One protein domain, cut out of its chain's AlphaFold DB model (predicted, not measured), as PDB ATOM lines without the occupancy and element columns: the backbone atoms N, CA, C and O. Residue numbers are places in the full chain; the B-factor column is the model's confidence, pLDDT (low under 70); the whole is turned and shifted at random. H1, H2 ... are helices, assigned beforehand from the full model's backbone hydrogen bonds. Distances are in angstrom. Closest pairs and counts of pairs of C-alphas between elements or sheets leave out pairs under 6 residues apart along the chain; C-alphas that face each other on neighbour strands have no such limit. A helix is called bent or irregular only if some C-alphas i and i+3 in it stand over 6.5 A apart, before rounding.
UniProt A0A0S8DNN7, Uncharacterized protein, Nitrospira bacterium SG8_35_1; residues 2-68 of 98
ATOM      1  N   ASN A   2      10.578   4.995  38.464       59.50
ATOM      2  CA  ASN A   2      10.122   6.088  39.351       59.50
ATOM      3  C   ASN A   2      11.125   6.507  40.442       59.50
ATOM      4  O   ASN A   2      11.276   7.697  40.695       59.50
ATOM      5  N   TYR A   3      11.849   5.563  41.053       65.00
ATOM      6  CA  TYR A   3      12.825   5.883  42.104       65.00
ATOM      7  C   TYR A   3      13.977   6.771  41.600       65.00
ATOM      8  O   TYR A   3      14.324   7.758  42.240       65.00
ATOM      9  N   TYR A   4      14.513   6.478  40.411       64.69
ATOM     10  CA  TYR A   4      15.595   7.256  39.798       64.69
ATOM     11  C   TYR A   4      15.153   8.669  39.416       64.69
ATOM     12  O   TYR A   4      15.901   9.621  39.614       64.69
ATOM     13  N   LEU A   5      13.915   8.815  38.933       64.81
ATOM     14  CA  LEU A   5      13.341  10.117  38.600       64.81
ATOM     15  C   LEU A   5      13.158  10.982  39.855       64.81
ATOM     16  O   LEU A   5      13.546  12.146  39.869       64.81
ATOM     17  N   ILE A   6      12.614  10.402  40.929       72.75
ATOM     18  CA  ILE A   6      12.414  11.095  42.209       72.75
ATOM     19  C   ILE A   6      13.761  11.490  42.820       72.75
ATOM     20  O   ILE A   6      13.905  12.616  43.298       72.75
ATOM     21  N   HIS A   7      14.759  10.607  42.764       69.75
ATOM     22  CA  HIS A   7      16.114  10.904  43.219       69.75
ATOM     23  C   HIS A   7      16.701  12.071  42.412       69.75
ATOM     24  O   HIS A   7      17.018  13.114  42.979       69.75
ATOM     25  N   PHE A   8      16.720  11.970  41.080       72.25
ATOM     26  CA  PHE A   8      17.207  13.030  40.199       72.25
ATOM     27  C   PHE A   8      16.548  14.387  40.491       72.25
ATOM     28  O   PHE A   8      17.246  15.384  40.681       72.25
ATOM     29  N   LEU A   9      15.216  14.423  40.597       75.44
ATOM     30  CA  LEU A   9      14.468  15.639  40.917       75.44
ATOM     31  C   LEU A   9      14.825  16.178  42.307       75.44
ATOM     32  O   LEU A   9      15.011  17.381  42.466       75.44
ATOM     33  N   THR A  10      14.978  15.310  43.306       77.69
ATOM     34  CA  THR A  10      15.293  15.713  44.684       77.69
ATOM     35  C   THR A  10      16.664  16.381  44.786       77.69
ATOM     36  O   THR A  10      16.791  17.410  45.461       77.69
ATOM     37  N   TYR A  11      17.674  15.842  44.099       74.31
ATOM     38  CA  TYR A  11      19.047  16.356  44.154       74.31
ATOM     39  C   TYR A  11      19.307  17.511  43.181       74.31
ATOM     40  O   TYR A  11      20.184  18.336  43.446       74.31
ATOM     41  N   ASN A  12      18.517  17.635  42.107       80.06
ATOM     42  CA  ASN A  12      18.678  18.688  41.099       80.06
ATOM     43  C   ASN A  12      17.613  19.793  41.165       80.06
ATOM     44  O   ASN A  12      17.678  20.735  40.377       80.06
ATOM     45  N   LYS A  13      16.680  19.749  42.128       82.06
ATOM     46  CA  LYS A  13      15.578  20.723  42.282       82.06
ATOM     47  C   LYS A  13      16.007  22.190  42.200       82.06
ATOM     48  O   LYS A  13      15.321  22.979  41.567       82.06
ATOM     49  N   ILE A  14      17.139  22.559  42.804       82.81
ATOM     50  CA  ILE A  14      17.624  23.951  42.820       82.81
ATOM     51  C   ILE A  14      18.086  24.374  41.424       82.81
ATOM     52  O   ILE A  14      17.764  25.468  40.963       82.81
ATOM     53  N   TYR A  15      18.808  23.496  40.729       84.19
ATOM     54  CA  TYR A  15      19.223  23.754  39.359       84.19
ATOM     55  C   TYR A  15      17.996  23.841  38.453       84.19
ATOM     56  O   TYR A  15      17.814  24.849  37.785       84.19
ATOM     57  N   LEU A  16      17.088  22.867  38.518       86.44
ATOM     58  CA  LEU A  16      15.854  22.873  37.727       86.44
ATOM     59  C   LEU A  16      15.020  24.144  37.955       86.44
ATOM     60  O   LEU A  16      14.563  24.751  36.990       86.44
ATOM     61  N   LEU A  17      14.883  24.596  39.208       89.25
ATOM     62  CA  LEU A  17      14.170  25.829  39.548       89.25
ATOM     63  C   LEU A  17      14.874  27.077  38.993       89.25
ATOM     64  O   LEU A  17      14.226  27.945  38.412       89.25
ATOM     65  N   THR A  18      16.198  27.172  39.145       88.31
ATOM     66  CA  THR A  18      16.978  28.319  38.642       88.31
ATOM     67  C   THR A  18      16.999  28.379  37.114       88.31
ATOM     68  O   THR A  18      16.877  29.466  36.553       88.31
ATOM     69  N   GLY A  19      17.063  27.232  36.435       88.06
ATOM     70  CA  GLY A  19      16.951  27.138  34.979       88.06
ATOM     71  C   GLY A  19      15.557  27.502  34.472       88.06
ATOM     72  O   GLY A  19      15.428  28.279  33.527       88.06
ATOM     73  N   ALA A  20      14.507  27.009  35.135       88.25
ATOM     74  CA  ALA A  20      13.129  27.374  34.814       88.25
ATOM     75  C   ALA A  20      12.894  28.883  34.978       88.25
ATOM     76  O   ALA A  20      12.308  29.510  34.100       88.25
ATOM     77  N   LEU A  21      13.411  29.486  36.053       89.69
ATOM     78  CA  LEU A  21      13.325  30.930  36.274       89.69
ATOM     79  C   LEU A  21      14.050  31.724  35.174       89.69
ATOM     80  O   LEU A  21      13.495  32.691  34.660       89.69
ATOM     81  N   LEU A  22      15.255  31.301  34.778       88.56
ATOM     82  CA  LEU A  22      16.009  31.910  33.673       88.56
ATOM     83  C   LEU A  22      15.238  31.854  32.348       88.56
ATOM     84  O   LEU A  22      15.183  32.850  31.631       88.56
ATOM     85  N   LEU A  23      14.608  30.718  32.039       86.94
ATOM     86  CA  LEU A  23      13.781  30.566  30.841       86.94
ATOM     87  C   LEU A  23      12.548  31.466  30.885       86.94
ATOM     88  O   LEU A  23      12.250  32.135  29.897       86.94
ATOM     89  N   VAL A  24      11.865  31.532  32.031       86.69
ATOM     90  CA  VAL A  24      10.729  32.440  32.217       86.69
ATOM     91  C   VAL A  24      11.168  33.880  31.987       86.69
ATOM     92  O   VAL A  24      10.520  34.570  31.218       86.69
ATOM     93  N   LEU A  25      12.292  34.326  32.551       84.38
ATOM     94  CA  LEU A  25      12.788  35.695  32.360       84.38
ATOM     95  C   LEU A  25      13.116  36.041  30.897       84.38
ATOM     96  O   LEU A  25      13.043  37.208  30.523       84.38
ATOM     97  N   ILE A  26      13.475  35.052  30.076       82.69
ATOM     98  CA  ILE A  26      13.763  35.247  28.646       82.69
ATOM     99  C   ILE A  26      12.477  35.263  27.812       82.69
ATOM    100  O   ILE A  26      12.378  36.029  26.855       82.69
ATOM    101  N   ILE A  27      11.513  34.403  28.149       81.12
ATOM    102  CA  ILE A  27      10.277  34.206  27.378       81.12
ATOM    103  C   ILE A  27       9.178  35.185  27.810       81.12
ATOM    104  O   ILE A  27       8.266  35.453  27.027       81.12
ATOM    105  N   LEU A  28       9.241  35.722  29.036       80.56
ATOM    106  CA  LEU A  28       8.211  36.602  29.575       80.56
ATOM    107  C   LEU A  28       8.050  37.820  28.652       80.56
ATOM    108  O   LEU A  28       8.995  38.599  28.500       80.56
ATOM    109  N   PRO A  29       6.864  38.022  28.051       62.53
ATOM    110  CA  PRO A  29       6.613  39.188  27.227       62.53
ATOM    111  C   PRO A  29       6.489  40.401  28.149       62.53
ATOM    112  O   PRO A  29       5.417  40.718  28.665       62.53
ATOM    113  N   THR A  30       7.605  41.077  28.409       68.31
ATOM    114  CA  THR A  30       7.586  42.329  29.155       68.31
ATOM    115  C   THR A  30       7.045  43.425  28.245       68.31
ATOM    116  O   THR A  30       7.549  43.657  27.148       68.31
ATOM    117  N   LYS A  31       6.014  44.137  28.711       63.88
ATOM    118  CA  LYS A  31       5.533  45.365  28.050       63.88
ATOM    119  C   LYS A  31       6.623  46.445  28.009       63.88
ATOM    120  O   LYS A  31       6.582  47.340  27.170       63.88
ATOM    121  N   GLU A  32       7.600  46.342  28.906       71.31
ATOM    122  CA  GLU A  32       8.778  47.194  28.968       71.31
ATOM    123  C   GLU A  32       9.883  46.685  28.039       71.31
ATOM    124  O   GLU A  32      10.197  45.492  27.986       71.31
ATOM    125  N   ARG A  33      10.490  47.617  27.300       69.44
ATOM    126  CA  ARG A  33      11.578  47.338  26.363       69.44
ATOM    127  C   ARG A  33      12.837  46.999  27.164       69.44
ATOM    128  O   ARG A  33      13.535  47.892  27.638       69.44
ATOM    129  N   ILE A  34      13.125  45.708  27.317       76.38
ATOM    130  CA  ILE A  34      14.355  45.237  27.964       76.38
ATOM    131  C   ILE A  34      15.555  45.815  27.202       76.38
ATOM    132  O   ILE A  34      15.634  45.732  25.974       76.38
ATOM    133  N   SER A  35      16.501  46.414  27.927       80.50
ATOM    134  CA  SER A  35      17.738  46.918  27.329       80.50
ATOM    135  C   SER A  35      18.513  45.784  26.653       80.50
ATOM    136  O   SER A  35      18.665  44.699  27.217       80.50
ATOM    137  N   SER A  36      19.083  46.051  25.473       80.94
ATOM    138  CA  SER A  36      19.898  45.074  24.732       80.94
ATOM    139  C   SER A  36      21.039  44.493  25.582       80.94
ATOM    140  O   SER A  36      21.388  43.324  25.432       80.94
ATOM    141  N   LYS A  37      21.592  45.279  26.519       85.69
ATOM    142  CA  LYS A  37      22.617  44.802  27.461       85.69
ATOM    143  C   LYS A  37      22.055  43.741  28.411       85.69
ATOM    144  O   LYS A  37      22.635  42.668  28.513       85.69
ATOM    145  N   THR A  38      20.904  44.005  29.027       84.81
ATOM    146  CA  THR A  38      20.227  43.075  29.943       84.81
ATOM    147  C   THR A  38      19.853  41.772  29.243       84.81
ATOM    148  O   THR A  38      20.061  40.696  29.797       84.81
ATOM    149  N   GLN A  39      19.383  41.849  27.997       83.25
ATOM    150  CA  GLN A  39      19.047  40.665  27.211       83.25
ATOM    151  C   GLN A  39      20.289  39.808  26.904       83.25
ATOM    152  O   GLN A  39      20.264  38.593  27.089       83.25
ATOM    153  N   LYS A  40      21.411  40.431  26.512       86.81
ATOM    154  CA  LYS A  40      22.693  39.728  26.313       86.81
ATOM    155  C   LYS A  40      23.204  39.085  27.603       86.81
ATOM    156  O   LYS A  40      23.678  37.954  27.564       86.81
ATOM    157  N   THR A  41      23.077  39.771  28.739       88.06
ATOM    158  CA  THR A  41      23.454  39.227  30.052       88.06
ATOM    159  C   THR A  41      22.585  38.031  30.440       88.06
ATOM    160  O   THR A  41      23.126  37.045  30.927       88.06
ATOM    161  N   LEU A  42      21.275  38.071  30.180       87.56
ATOM    162  CA  LEU A  42      20.371  36.937  30.412       87.56
ATOM    163  C   LEU A  42      20.754  35.719  29.565       87.56
ATOM    164  O   LEU A  42      20.818  34.611  30.092       87.56
ATOM    165  N   TYR A  43      21.082  35.915  28.286       87.81
ATOM    166  CA  TYR A  43      21.562  34.820  27.437       87.81
ATOM    167  C   TYR A  43      22.908  34.258  27.901       87.81
ATOM    168  O   TYR A  43      23.089  33.042  27.918       87.81
ATOM    169  N   LEU A  44      23.842  35.117  28.322       90.56
ATOM    170  CA  LEU A  44      25.119  34.675  28.884       90.56
ATOM    171  C   LEU A  44      24.914  33.890  30.188       90.56
ATOM    172  O   LEU A  44      25.534  32.846  30.381       90.56
ATOM    173  N   ALA A  45      24.017  34.356  31.060       89.00
ATOM    174  CA  ALA A  45      23.660  33.666  32.293       89.00
ATOM    175  C   ALA A  45      23.024  32.298  32.008       89.00
ATOM    176  O   ALA A  45      23.398  31.316  32.645       89.00
ATOM    177  N   LEU A  46      22.137  32.207  31.011       89.31
ATOM    178  CA  LEU A  46      21.568  30.937  30.557       89.31
ATOM    179  C   LEU A  46      22.661  29.990  30.044       89.31
ATOM    180  O   LEU A  46      22.681  28.820  30.415       89.31
ATOM    181  N   PHE A  47      23.595  30.488  29.233       89.62
ATOM    182  CA  PHE A  47      24.695  29.687  28.698       89.62
ATOM    183  C   PHE A  47      25.593  29.119  29.808       89.62
ATOM    184  O   PHE A  47      25.863  27.918  29.840       89.62
ATOM    185  N   ILE A  48      25.997  29.959  30.767       91.00
ATOM    186  CA  ILE A  48      26.789  29.535  31.934       91.00
ATOM    187  C   ILE A  48      26.005  28.536  32.788       91.00
ATOM    188  O   ILE A  48      26.576  27.554  33.271       91.00
ATOM    189  N   TRP A  49      24.701  28.758  32.964       92.25
ATOM    190  CA  TRP A  49      23.833  27.854  33.708       92.25
ATOM    191  C   TRP A  49      23.754  26.475  33.038       92.25
ATOM    192  O   TRP A  49      23.936  25.476  33.726       92.25
ATOM    193  N   ILE A  50      23.592  26.405  31.709       87.94
ATOM    194  CA  ILE A  50      23.566  25.139  30.952       87.94
ATOM    195  C   ILE A  50      24.872  24.363  31.140       87.94
ATOM    196  O   ILE A  50      24.831  23.175  31.450       87.94
ATOM    197  N   ILE A  51      26.028  25.023  30.999       87.69
ATOM    198  CA  ILE A  51      27.338  24.373  31.186       87.69
ATOM    199  C   ILE A  51      27.486  23.870  32.623       87.69
ATOM    200  O   ILE A  51      27.907  22.736  32.849       87.69
ATOM    201  N   SER A  52      27.110  24.696  33.599       83.56
ATOM    202  CA  SER A  52      27.201  24.356  35.021       83.56
ATOM    203  C   SER A  52      26.274  23.194  35.386       83.56
ATOM    204  O   SER A  52      26.657  22.307  36.148       83.56
ATOM    205  N   PHE A  53      25.071  23.164  34.810       84.94
ATOM    206  CA  PHE A  53      24.107  22.086  34.982       84.94
ATOM    207  C   PHE A  53      24.584  20.790  34.320       84.94
ATOM    208  O   PHE A  53      24.555  19.736  34.952       84.94
ATOM    209  N   ALA A  54      25.114  20.865  33.097       81.69
ATOM    210  CA  ALA A  54      25.704  19.723  32.404       81.69
ATOM    211  C   ALA A  54      26.902  19.147  33.177       81.69
ATOM    212  O   ALA A  54      26.991  17.937  33.368       81.69
ATOM    213  N   TYR A  55      27.786  20.006  33.694       79.25
ATOM    214  CA  TYR A  55      28.899  19.588  34.544       79.25
ATOM    215  C   TYR A  55      28.413  18.927  35.837       79.25
ATOM    216  O   TYR A  55      28.952  17.896  36.235       79.25
ATOM    217  N   ARG A  56      27.379  19.475  36.487       75.50
ATOM    218  CA  ARG A  56      26.792  18.894  37.702       75.50
ATOM    219  C   ARG A  56      26.183  17.521  37.442       75.50
ATOM    220  O   ARG A  56      26.413  16.620  38.238       75.50
ATOM    221  N   ILE A  57      25.452  17.357  36.342       73.31
ATOM    222  CA  ILE A  57      24.911  16.057  35.938       73.31
ATOM    223  C   ILE A  57      26.059  15.077  35.651       73.31
ATOM    224  O   ILE A  57      26.009  13.949  36.121       73.31
ATOM    225  N   ASN A  58      27.129  15.518  34.979       67.38
ATOM    226  CA  ASN A  58      28.284  14.677  34.647       67.38
ATOM    227  C   ASN A  58      29.169  14.290  35.845       67.38
ATOM    228  O   ASN A  58      29.800  13.238  35.841       67.38
ATOM    229  N   THR A  59      29.233  15.135  36.875       63.00
ATOM    230  CA  THR A  59      30.023  14.884  38.096       63.00
ATOM    231  C   THR A  59      29.209  14.293  39.240       63.00
ATOM    232  O   THR A  59      29.770  13.679  40.147       63.00
ATOM    233  N   GLY A  60      27.889  14.458  39.218       59.06
ATOM    234  CA  GLY A  60      26.977  13.721  40.073       59.06
ATOM    235  C   GLY A  60      26.855  12.286  39.579       59.06
ATOM    236  O   GLY A  60      26.789  12.028  38.382       59.06
ATOM    237  N   GLN A  61      26.739  11.325  40.494       56.97
ATOM    238  CA  GLN A  61      26.370   9.951  40.129       56.97
ATOM    239  C   GLN A  61      24.984   9.857  39.444       56.97
ATOM    240  O   GLN A  61      24.566   8.772  39.060       56.97
ATOM    241  N   ASP A  62      24.273  10.972  39.256       53.19
ATOM    242  CA  ASP A  62      22.964  11.058  38.614       53.19
ATOM    243  C   ASP A  62      22.954  10.519  37.169       53.19
ATOM    244  O   ASP A  62      21.965   9.896  36.786       53.19
ATOM    245  N   ILE A  63      24.044  10.645  36.392       51.00
ATOM    246  CA  ILE A  63      24.161   9.960  35.082       51.00
ATOM    247  C   ILE A  63      24.184   8.442  35.253       51.00
ATOM    248  O   ILE A  63      23.535   7.747  34.485       51.00
ATOM    249  N   ILE A  64      24.881   7.913  36.259       51.41
ATOM    250  CA  ILE A  64      24.962   6.463  36.507       51.41
ATOM    251  C   ILE A  64      23.578   5.916  36.892       51.41
ATOM    252  O   ILE A  64      23.194   4.831  36.464       51.41
ATOM    253  N   TYR A  65      22.791   6.697  37.636       49.19
ATOM    254  CA  TYR A  65      21.421   6.345  38.009       49.19
ATOM    255  C   TYR A  65      20.400   6.520  36.867       49.19
ATOM    256  O   TYR A  65      19.400   5.805  36.845       49.19
ATOM    257  N   LEU A  66      20.637   7.431  35.912       50.97
ATOM    258  CA  LEU A  66      19.781   7.644  34.732       50.97
ATOM    259  C   LEU A  66      20.123   6.719  33.547       50.97
ATOM    260  O   LEU A  66      19.214   6.293  32.839       50.97
ATOM    261  N   LEU A  67      21.402   6.391  33.335       52.97
ATOM    262  CA  LEU A  67      21.893   5.511  32.260       52.97
ATOM    263  C   LEU A  67      22.104   4.054  32.707       52.97
ATOM    264  O   LEU A  67      22.534   3.225  31.903       52.97
ATOM    265  N   GLY A  68      21.775   3.716  33.954       45.59
ATOM    266  CA  GLY A  68      21.897   2.379  34.544       45.59
ATOM    267  C   GLY A  68      20.950   1.316  33.973       45.59
ATOM    268  O   GLY A  68      20.401   0.527  34.736       45.59
TER     269      GLY A  68
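AT A GLANCE: This is residues 2 to 68 of the 98 residues of an uncharacterized protein of Nitrospira bacterium SG8_35_1 (UniProt A0A0S8DNN7). A long helical hairpin: the arm H1b of the bent helix H1 runs side by side with the long helix H2, and residues 27 to 38, of which 36 to 38 belong to H2, stick out at the turn. At the other end, the short helix H3 turns sideways from the end of H2, about perpendicular to it, and packs on the arm H1a. The printed part has 67 residues with three named helices, in the order H1, H2, H3, and no named strand; the class is all helix. The whole is a loose rod, with a radius of gyration of the C-alphas of 15.1 A and spans of 46 by 20 by 15 A.

IN THESE COORDINATES: H1, residues 2 to 27, begins with C-alpha 2 at (10.122, 6.088, 39.351). By its hydrogen bonds it was assigned as one helix, but it is bent: C-alphas 11 and 14 are 7.8 A apart. Its arms are H1a, residues 2 to 11, 14.4 A long, and H1b, residues 14 to 27, 19.9 A long. H2, residues 36 to 59, measures 34.5 A and begins with C-alpha 36 at (19.898, 45.074, 24.732). H3, residues 62 to 67, ends with C-alpha 67 at (21.893, 5.511, 32.260).

HOW THE PARTS SIT: H1a and H1b are about perpendicular, at 78 degrees. H1b and H2 form a helical hairpin and touch, at a shallow tilt of 27 degrees, opposite ways; their closest C-alphas, of Leu 22 and Leu 46, are 6.4 A apart. H1a and H3 touch at a shallow tilt of 28 degrees, opposite ways, with the C-alphas of Tyr 4 and Tyr 65 closest at 6.2 A. H2 and H3 are close but not clearly touching, with the C-alphas of Ile 57 and Ile 63 closest at 6.2 A; at 73 degrees they are only just about perpendicular. H1a and H2 are apart, as are H1b and H3. In H1a, H1b, H2 and H3 every O i to N i+4 pair is within hydrogen-bond range.

THE WHOLE: The C-alphas of Glu 32 and Gly 68, the two farthest apart, are 47.0 A from each other. The printed part has no cut; the link from H1 to H2 is short and that from H2 to H3 tight. The mean pLDDT of the printed part is 76.4, with residues 2 to 5, 7, 29 to 31, 33 and 58 to 68 under 70.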